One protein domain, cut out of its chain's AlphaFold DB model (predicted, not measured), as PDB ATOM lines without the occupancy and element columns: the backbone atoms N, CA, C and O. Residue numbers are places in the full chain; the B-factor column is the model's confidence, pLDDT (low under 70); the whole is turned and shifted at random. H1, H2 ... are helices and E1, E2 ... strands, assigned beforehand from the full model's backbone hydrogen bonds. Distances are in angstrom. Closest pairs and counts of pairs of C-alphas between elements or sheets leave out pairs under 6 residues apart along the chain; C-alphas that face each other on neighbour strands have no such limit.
ATOM      1  N   LYS A 204     284.250 165.012 256.215       41.66
ATOM      2  CA  LYS A 204     284.555 166.177 257.067       41.66
ATOM      3  C   LYS A 204     283.794 166.180 258.397       41.66
ATOM      4  O   LYS A 204     284.305 166.727 259.366       41.66
ATOM      5  N   ALA A 205     282.628 165.543 258.427       46.31
ATOM      6  CA  ALA A 205     281.747 165.442 259.582       46.31
ATOM      7  C   ALA A 205     281.826 164.072 260.282       46.31
ATOM      8  O   ALA A 205     281.131 163.834 261.259       46.31
ATOM      9  N   LEU A 206     282.652 163.135 259.813       47.25
ATOM     10  CA  LEU A 206     282.813 161.856 260.500       47.25
ATOM     11  C   LEU A 206     283.828 162.007 261.635       47.25
ATOM     12  O   LEU A 206     285.033 162.122 261.392       47.25
ATOM     13  N   LYS A 207     283.364 161.952 262.888       49.38
ATOM     14  CA  LYS A 207     284.273 161.773 264.028       49.38
ATOM     15  C   LYS A 207     284.779 160.330 263.989       49.38
ATOM     16  O   LYS A 207     284.038 159.400 264.288       49.38
ATOM     17  N   LYS A 208     286.033 160.128 263.571       45.47
ATOM     18  CA  LYS A 208     286.677 158.804 263.617       45.47
ATOM     19  C   LYS A 208     286.888 158.381 265.081       45.47
ATOM     20  O   LYS A 208     287.640 159.036 265.796       45.47
ATOM     21  N   GLY A 209     286.252 157.279 265.478       52.06
ATOM     22  CA  GLY A 209     286.381 156.578 266.764       52.06
ATOM     23  C   GLY A 209     286.001 155.093 266.609       52.06
ATOM     24  O   GLY A 209     285.981 154.601 265.481       52.06
ATOM     25  N   GLU A 210     285.690 154.376 267.698       44.84
ATOM     26  CA  GLU A 210     285.194 152.980 267.633       44.84
ATOM     27  C   GLU A 210     283.851 152.861 266.884       44.84
ATOM     28  O   GLU A 210     283.609 151.861 266.212       44.84
ATOM     29  N   ASN A 211     283.035 153.923 266.916       52.19
ATOM     30  CA  ASN A 211     281.789 154.061 266.160       52.19
ATOM     31  C   ASN A 211     281.940 155.144 265.079       52.19
ATOM     32  O   ASN A 211     282.570 156.182 265.305       52.19
ATOM     33  N   ILE A 212     281.358 154.919 263.897       54.97
ATOM     34  CA  ILE A 212     281.364 155.886 262.790       54.97
ATOM     35  C   ILE A 212     280.144 156.804 262.960       54.97
ATOM     36  O   ILE A 212     279.044 156.468 262.515       54.97
ATOM     37  N   CYS A 213     280.345 157.961 263.598       55.56
ATOM     38  CA  CYS A 213     279.287 158.948 263.850       55.56
ATOM     39  C   CYS A 213     279.303 160.089 262.825       55.56
ATOM     40  O   CYS A 213     280.358 160.677 262.571       55.56
ATOM     41  N   LEU A 214     278.129 160.431 262.284       59.09
ATOM     42  CA  LEU A 214     277.916 161.612 261.438       59.09
ATOM     43  C   LEU A 214     277.706 162.872 262.292       59.09
ATOM     44  O   LEU A 214     276.777 162.922 263.092       59.09
ATOM     45  N   ASP A 215     278.517 163.908 262.082       61.16
ATOM     46  CA  ASP A 215     278.318 165.250 262.644       61.16
ATOM     47  C   ASP A 215     277.318 166.035 261.789       61.16
ATOM     48  O   ASP A 215     277.655 166.726 260.824       61.16
ATOM     49  N   ILE A 216     276.043 165.893 262.133       60.25
ATOM     50  CA  ILE A 216     274.948 166.514 261.383       60.25
ATOM     51  C   ILE A 216     274.804 168.005 261.691       60.25
ATOM     52  O   ILE A 216     274.159 168.721 260.927       60.25
ATOM     53  N   ASN A 217     275.450 168.523 262.739       58.09
ATOM     54  CA  ASN A 217     275.409 169.959 263.028       58.09
ATOM     55  C   ASN A 217     276.004 170.790 261.875       58.09
ATOM     56  O   ASN A 217     275.579 171.923 261.657       58.09
ATOM     57  N   ALA A 218     276.922 170.215 261.089       56.25
ATOM     58  CA  ALA A 218     277.452 170.831 259.872       56.25
ATOM     59  C   ALA A 218     276.428 170.921 258.716       56.25
ATOM     60  O   ALA A 218     276.613 171.736 257.815       56.25
ATOM     61  N   TYR A 219     275.350 170.127 258.753       56.19
ATOM     62  CA  TYR A 219     274.316 170.020 257.709       56.19
ATOM     63  C   TYR A 219     272.930 170.525 258.152       56.19
ATOM     64  O   TYR A 219     271.990 170.509 257.355       56.19
ATOM     65  N   ASP A 220     272.780 170.998 259.399       52.62
ATOM     66  CA  ASP A 220     271.480 171.302 260.040       52.62
ATOM     67  C   ASP A 220     270.665 172.404 259.326       52.62
ATOM     68  O   ASP A 220     269.492 172.612 259.637       52.62
ATOM     69  N   LYS A 221     271.252 173.114 258.351       55.53
ATOM     70  CA  LYS A 221     270.548 174.122 257.541       55.53
ATOM     71  C   LYS A 221     269.932 173.583 256.248       55.53
ATOM     72  O   LYS A 221     269.020 174.221 255.732       55.53
ATOM     73  N   GLU A 222     270.391 172.439 255.747       56.84
ATOM     74  CA  GLU A 222     269.998 171.917 254.428       56.84
ATOM     75  C   GLU A 222     269.291 170.558 254.515       56.84
ATOM     76  O   GLU A 222     268.498 170.220 253.636       56.84
ATOM     77  N   PHE A 223     269.501 169.797 255.597       67.19
ATOM     78  CA  PHE A 223     269.033 168.415 255.701       67.19
ATOM     79  C   PHE A 223     268.261 168.126 257.001       67.19
ATOM     80  O   PHE A 223     268.814 168.166 258.099       67.19
ATOM     81  N   ASP A 224     266.979 167.756 256.890       78.06
ATOM     82  CA  ASP A 224     266.159 167.314 258.032       78.06
ATOM     83  C   ASP A 224     266.446 165.838 258.363       78.06
ATOM     84  O   ASP A 224     265.740 164.916 257.938       78.06
ATOM     85  N   ILE A 225     267.523 165.600 259.118       79.94
ATOM     86  CA  ILE A 225     267.973 164.246 259.472       79.94
ATOM     87  C   ILE A 225     266.934 163.460 260.273       79.94
ATOM     88  O   ILE A 225     266.796 162.253 260.083       79.94
ATOM     89  N   PHE A 226     266.181 164.121 261.155       86.06
ATOM     90  CA  PHE A 226     265.208 163.435 261.999       86.06
ATOM     91  C   PHE A 226     264.048 162.924 261.164       86.06
ATOM     92  O   PHE A 226     263.577 161.807 261.384       86.06
ATOM     93  N   LEU A 227     263.635 163.695 260.161       84.44
ATOM     94  CA  LEU A 227     262.667 163.245 259.178       84.44
ATOM     95  C   LEU A 227     263.213 162.125 258.291       84.44
ATOM     96  O   LEU A 227     262.492 161.164 258.024       84.44
ATOM     97  N   THR A 228     264.468 162.210 257.850       83.38
ATOM     98  CA  THR A 228     265.102 161.129 257.081       83.38
ATOM     99  C   THR A 228     265.101 159.828 257.876       83.38
ATOM    100  O   THR A 228     264.674 158.790 257.368       83.38
ATOM    101  N   ILE A 229     265.503 159.875 259.147       83.94
ATOM    102  CA  ILE A 229     265.511 158.702 260.023       83.94
ATOM    103  C   ILE A 229     264.082 158.214 260.296       83.94
ATOM    104  O   ILE A 229     263.820 157.019 260.172       83.94
ATOM    105  N   SER A 230     263.139 159.124 260.564       87.88
ATOM    106  CA  SER A 230     261.704 158.820 260.685       87.88
ATOM    107  C   SER A 230     261.197 158.016 259.483       87.88
ATOM    108  O   SER A 230     260.582 156.963 259.656       87.88
ATOM    109  N   ASN A 231     261.525 158.458 258.266       85.62
ATOM    110  CA  ASN A 231     261.139 157.790 257.025       85.62
ATOM    111  C   ASN A 231     261.821 156.421 256.851       85.62
ATOM    112  O   ASN A 231     261.173 155.467 256.422       85.62
ATOM    113  N   LEU A 232     263.109 156.302 257.191       84.44
ATOM    114  CA  LEU A 232     263.874 155.051 257.078       84.44
ATOM    115  C   LEU A 232     263.414 153.964 258.058       84.44
ATOM    116  O   LEU A 232     263.427 152.773 257.713       84.44
ATOM    117  N   LEU A 233     263.047 154.377 259.273       83.69
ATOM    118  CA  LEU A 233     262.564 153.502 260.342       83.69
ATOM    119  C   LEU A 233     261.056 153.243 260.245       83.69
ATOM    120  O   LEU A 233     260.572 152.257 260.794       83.69
ATOM    121  N   GLY A 234     260.314 154.105 259.545       86.62
ATOM    122  CA  GLY A 234     258.853 154.070 259.512       86.62
ATOM    123  C   GLY A 234     258.208 154.519 260.827       86.62
ATOM    124  O   GLY A 234     257.069 154.146 261.090       86.62
ATOM    125  N   LEU A 235     258.929 155.297 261.643       89.31
ATOM    126  CA  LEU A 235     258.500 155.753 262.966       89.31
ATOM    127  C   LEU A 235     258.132 157.230 262.939       89.31
ATOM    128  O   LEU A 235     258.913 158.052 262.460       89.31
ATOM    129  N   LYS A 236     256.987 157.606 263.507       90.38
ATOM    130  CA  LYS A 236     256.596 159.025 263.596       90.38
ATOM    131  C   LYS A 236     257.425 159.793 264.624       90.38
ATOM    132  O   LYS A 236     257.708 159.296 265.713       90.38
ATOM    133  N   ILE A 237     257.730 161.048 264.299       91.94
ATOM    134  CA  ILE A 237     258.328 162.008 265.234       91.94
ATOM    135  C   ILE A 237     257.266 162.439 266.252       91.94
ATOM    136  O   ILE A 237     256.220 162.972 265.878       91.94
ATOM    137  N   LYS A 238     257.544 162.217 267.538       92.94
ATOM    138  CA  LYS A 238     256.691 162.608 268.670       92.94
ATOM    139  C   LYS A 238     257.016 164.022 269.145       92.94
ATOM    140  O   LYS A 238     256.100 164.791 269.415       92.94
ATOM    141  N   ASN A 239     258.303 164.356 269.262       92.19
ATOM    142  CA  ASN A 239     258.762 165.699 269.621       92.19
ATOM    143  C   ASN A 239     260.221 165.927 269.190       92.19
ATOM    144  O   ASN A 239     261.025 164.996 269.240       92.19
ATOM    145  N   ILE A 240     260.561 167.170 268.848       90.19
ATOM    146  CA  ILE A 240     261.935 167.646 268.641       90.19
ATOM    147  C   ILE A 240     262.228 168.672 269.739       90.19
ATOM    148  O   ILE A 240     261.451 169.603 269.942       90.19
ATOM    149  N   PHE A 241     263.327 168.498 270.467       91.62
ATOM    150  CA  PHE A 241     263.664 169.312 271.636       91.62
ATOM    151  C   PHE A 241     265.176 169.505 271.766       91.62
ATOM    152  O   PHE A 241     265.959 168.796 271.140       91.62
ATOM    153  N   ILE A 242     265.586 170.471 272.584       89.19
ATOM    154  CA  ILE A 242     266.979 170.628 273.007       89.19
ATOM    155  C   ILE A 242     267.144 169.846 274.309       89.19
ATOM    156  O   ILE A 242     266.364 170.036 275.246       89.19
ATOM    157  N   ASP A 243     268.101 168.923 274.350       86.25
ATOM    158  CA  ASP A 243     268.354 168.101 275.527       86.25
ATOM    159  C   ASP A 243     269.117 168.866 276.627       86.25
ATOM    160  O   ASP A 243     269.495 170.031 276.488       86.25
ATOM    161  N   LYS A 244     269.356 168.186 277.751       86.62
ATOM    162  CA  LYS A 244     270.080 168.731 278.911       86.62
ATOM    163  C   LYS A 244     271.520 169.183 278.612       86.62
ATOM    164  O   LYS A 244     272.081 169.924 279.410       86.62
ATOM    165  N   ASN A 245     272.103 168.734 277.501       83.75
ATOM    166  CA  ASN A 245     273.453 169.079 277.065       83.75
ATOM    167  C   ASN A 245     273.448 170.188 275.996       83.75
ATOM    168  O   ASN A 245     274.507 170.536 275.483       83.75
ATOM    169  N   GLY A 246     272.282 170.746 275.651       82.69
ATOM    170  CA  GLY A 246     272.156 171.751 274.596       82.69
ATOM    171  C   GLY A 246     272.082 171.163 273.183       82.69
ATOM    172  O   GLY A 246     272.163 171.917 272.215       82.69
ATOM    173  N   ILE A 247     271.906 169.845 273.041       82.94
ATOM    174  CA  ILE A 247     271.924 169.151 271.749       82.94
ATOM    175  C   ILE A 247     270.494 168.956 271.248       82.94
ATOM    176  O   ILE A 247     269.613 168.456 271.955       82.94
ATOM    177  N   LYS A 248     270.256 169.315 269.986       85.62
ATOM    178  CA  LYS A 248     268.979 169.067 269.311       85.62
ATOM    179  C   LYS A 248     268.755 167.553 269.197       85.62
ATOM    180  O   LYS A 248     269.618 166.813 268.723       85.62
ATOM    181  N   SER A 249     267.599 167.097 269.657       88.75
ATOM    182  CA  SER A 249     267.243 165.686 269.789       88.75
ATOM    183  C   SER A 249     265.805 165.441 269.335       88.75
ATOM    184  O   SER A 249     264.945 166.320 269.433       88.75
ATOM    185  N   CYS A 250     265.533 164.233 268.853       90.69
ATOM    186  CA  CYS A 250     264.219 163.800 268.396       90.69
ATOM    187  C   CYS A 250     263.774 162.560 269.161       90.69
ATOM    188  O   CYS A 250     264.530 161.598 269.292       90.69
ATOM    189  N   LYS A 251     262.527 162.583 269.634       92.19
ATOM    190  CA  LYS A 251     261.852 161.430 270.225       92.19
ATOM    191  C   LYS A 251     260.844 160.855 269.235       92.19
ATOM    192  O   LYS A 251     259.986 161.593 268.743       92.19
ATOM    193  N   PHE A 252     260.911 159.552 268.992       91.94
ATOM    194  CA  PHE A 252     259.998 158.825 268.107       91.94
ATOM    195  C   PHE A 252     258.832 158.191 268.881       91.94
ATOM    196  O   PHE A 252     258.764 158.237 270.113       91.94
ATOM    197  N   GLU A 253     257.861 157.634 268.158       92.81
ATOM    198  CA  GLU A 253     256.656 157.036 268.748       92.81
ATOM    199  C   GLU A 253     256.916 155.772 269.582       92.81
ATOM    200  O   GLU A 253     256.153 155.497 270.502       92.81
ATOM    201  N   ASN A 254     258.018 155.063 269.325       91.12
ATOM    202  CA  ASN A 254     258.516 153.941 270.133       91.12
ATOM    203  C   ASN A 254     259.293 154.397 271.389       91.12
ATOM    204  O   ASN A 254     259.948 153.583 272.033       91.12
ATOM    205  N   ASP A 255     259.253 155.694 271.705       90.38
ATOM    206  CA  ASP A 255     259.998 156.362 272.775       90.38
ATOM    207  C   ASP A 255     261.535 156.341 272.632       90.38
ATOM    208  O   ASP A 255     262.226 156.842 273.522       90.38
ATOM    209  N   GLU A 256     262.067 155.877 271.497       87.75
ATOM    210  CA  GLU A 256     263.484 156.002 271.145       87.75
ATOM    211  C   GLU A 256     263.865 157.476 270.964       87.75
ATOM    212  O   GLU A 256     263.089 158.280 270.431       87.75
ATOM    213  N   ILE A 257     265.057 157.842 271.438       88.19
ATOM    214  CA  ILE A 257     265.589 159.203 271.372       88.19
ATOM    215  C   ILE A 257     266.894 159.172 270.586       88.19
ATOM    216  O   ILE A 257     267.802 158.417 270.927       88.19
ATOM    217  N   ILE A 258     266.990 160.030 269.573       85.31
ATOM    218  CA  ILE A 258     268.201 160.231 268.775       85.31
ATOM    219  C   ILE A 258     268.664 161.674 268.951       85.31
ATOM    220  O   ILE A 258     267.866 162.603 268.807       85.31
ATOM    221  N   ASN A 259     269.949 161.859 269.239       83.50
ATOM    222  CA  ASN A 259     270.607 163.161 269.304       83.50
ATOM    223  C   ASN A 259     271.444 163.405 268.035       83.50
ATOM    224  O   ASN A 259     271.937 162.462 267.417       83.50
ATOM    225  N   LEU A 260     271.617 164.671 267.642       74.38
ATOM    226  CA  LEU A 260     272.385 165.013 266.435       74.38
ATOM    227  C   LEU A 260     273.865 164.607 266.491       74.38
ATOM    228  O   LEU A 260     274.482 164.439 265.446       74.38
ATOM    229  N   GLU A 261     274.440 164.461 267.686       70.56
ATOM    230  CA  GLU A 261     275.871 164.177 267.838       70.56
ATOM    231  C   GLU A 261     276.233 162.683 267.811       70.56
ATOM    232  O   GLU A 261     277.386 162.361 267.526       70.56
ATOM    233  N   ASN A 262     275.286 161.768 268.069       66.88
ATOM    234  CA  ASN A 262     275.551 160.320 268.102       66.88
ATOM    235  C   ASN A 262     274.691 159.547 267.095       66.88
ATOM    236  O   ASN A 262     274.074 158.537 267.436       66.88
ATOM    237  N   ILE A 263     274.647 159.997 265.840       74.25
ATOM    238  CA  ILE A 263     274.038 159.196 264.773       74.25
ATOM    239  C   ILE A 263     275.076 158.206 264.246       74.25
ATOM    240  O   ILE A 263     275.907 158.543 263.400       74.25
ATOM    241  N   ASP A 264     275.019 156.985 264.778       71.19
ATOM    242  CA  ASP A 264     275.899 155.877 264.404       71.19
ATOM    243  C   ASP A 264     275.374 155.136 263.163       71.19
ATOM    244  O   ASP A 264     274.268 154.584 263.144       71.19
ATOM    245  N   LEU A 265     276.193 155.081 262.113       69.50
ATOM    246  CA  LEU A 265     275.871 154.364 260.877       69.50
ATOM    247  C   LEU A 265     275.786 152.841 261.048       69.50
ATOM    248  O   LEU A 265     275.172 152.177 260.208       69.50
ATOM    249  N   ILE A 266     276.366 152.284 262.114       69.31
ATOM    250  CA  ILE A 266     276.221 150.868 262.475       69.31
ATOM    251  C   ILE A 266     274.805 150.609 263.001       69.31
ATOM    252  O   ILE A 266     274.177 149.628 262.603       69.31
ATOM    253  N   GLN A 267     274.280 151.510 263.837       70.81
ATOM    254  CA  GLN A 267     272.903 151.441 264.332       70.81
ATOM    255  C   GLN A 267     271.883 151.711 263.211       70.81
ATOM    256  O   GLN A 267     270.816 151.096 263.180       70.81
ATOM    257  N   TYR A 268     272.225 152.575 262.248       74.44
ATOM    258  CA  TYR A 268     271.354 152.956 261.130       74.44
ATOM    259  C   TYR A 268     271.960 152.601 259.760       74.44
ATOM    260  O   TYR A 268     272.240 153.487 258.948       74.44
ATOM    261  N   PRO A 269     272.085 151.306 259.411       74.12
ATOM    262  CA  PRO A 269     272.754 150.876 258.181       74.12
ATOM    263  C   PRO A 269     272.022 151.317 256.908       74.12
ATOM    264  O   PRO A 269     272.626 151.418 255.849       74.12
ATOM    265  N   LYS A 270     270.721 151.627 256.976       74.69
ATOM    266  CA  LYS A 270     269.998 152.200 255.828       74.69
ATOM    267  C   LYS A 270     270.384 153.649 255.549       74.69
ATOM    268  O   LYS A 270     270.337 154.050 254.392       74.69
ATOM    269  N   LEU A 271     270.774 154.412 256.573       74.81
ATOM    270  CA  LEU A 271     271.273 155.775 256.390       74.81
ATOM    271  C   LEU A 271     272.571 155.745 255.581       74.81
ATOM    272  O   LEU A 271     272.751 156.561 254.686       74.81
ATOM    273  N   ARG A 272     273.402 154.716 255.807       69.56
ATOM    274  CA  ARG A 272     274.569 154.418 254.973       69.56
ATOM    275  C   ARG A 272     274.189 154.326 253.493       69.56
ATOM    276  O   ARG A 272     274.842 154.952 252.680       69.56
ATOM    277  N   ASN A 273     273.123 153.620 253.124       69.88
ATOM    278  CA  ASN A 273     272.742 153.462 251.712       69.88
ATOM    279  C   ASN A 273     272.299 154.764 251.025       69.88
ATOM    280  O   ASN A 273     272.287 154.815 249.800       69.88
ATOM    281  N   LEU A 274     271.903 155.783 251.794       68.19
ATOM    282  CA  LEU A 274     271.545 157.102 251.264       68.19
ATOM    283  C   LEU A 274     272.760 158.012 251.072       68.19
ATOM    284  O   LEU A 274     272.641 159.091 250.504       68.19
ATOM    285  N   ILE A 275     273.915 157.589 251.575       63.62
ATOM    286  CA  ILE A 275     275.165 158.324 251.494       63.62
ATOM    287  C   ILE A 275     275.948 157.745 250.325       63.62
ATOM    288  O   ILE A 275     276.093 156.527 250.212       63.62
TER     289      ILE A 275
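This is residues 204 to 275 of the 279 residues of the protein "Restriction endonuclease" of Limosa lapponica baueri (UniProt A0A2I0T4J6). With little regular structure, this compact domain has a small three-stranded sheet with H1 over one face; in the long unnamed stretch 204 to 224, residues 213 to 214 pair with 263 to 264. The 72 printed residues include H1, E1, E2, E3, H2 in chain order, together 28 residues, class mixed. The sheet, E1 - E2 - E3, is an antiparallel meander, each strand beside the one before. The radius of gyration of the C-alphas is 11.8 A; spans are 30 by 27 by 25 A.

H1, residues 225 to 233, lies over E2, residues 248 to 252; the closest C-alphas, Phe 226 and Cys 250, are 6.5 A apart. E2 forms hairpins with E1, residues 237 to 242, and E3, residues 257 to 259; N 241 to O 249, 2.9 A, and N 250 to O 258, 2.8 A, are within hydrogen-bond range. H2, residues 269 to 273, only just touches H1, with 3 pairs of C-alphas within 8 A, closest Leu 232 and Lys 270, 6.9 A. Every O i to N i+4 pair in H1 is within range; H2 has 0 of 1, but 2 of 2 O i to N i+3.

H1, 12.1 A long, begins at C-alpha 225 (267.973, 164.246, 259.472); E1 measures 14.5 A; H2 ends at C-alpha 273 (272.742, 153.462, 251.712).

The printed part has no cut and no long link; pLDDT is under 70 in 27 residues, among them 204 to 223.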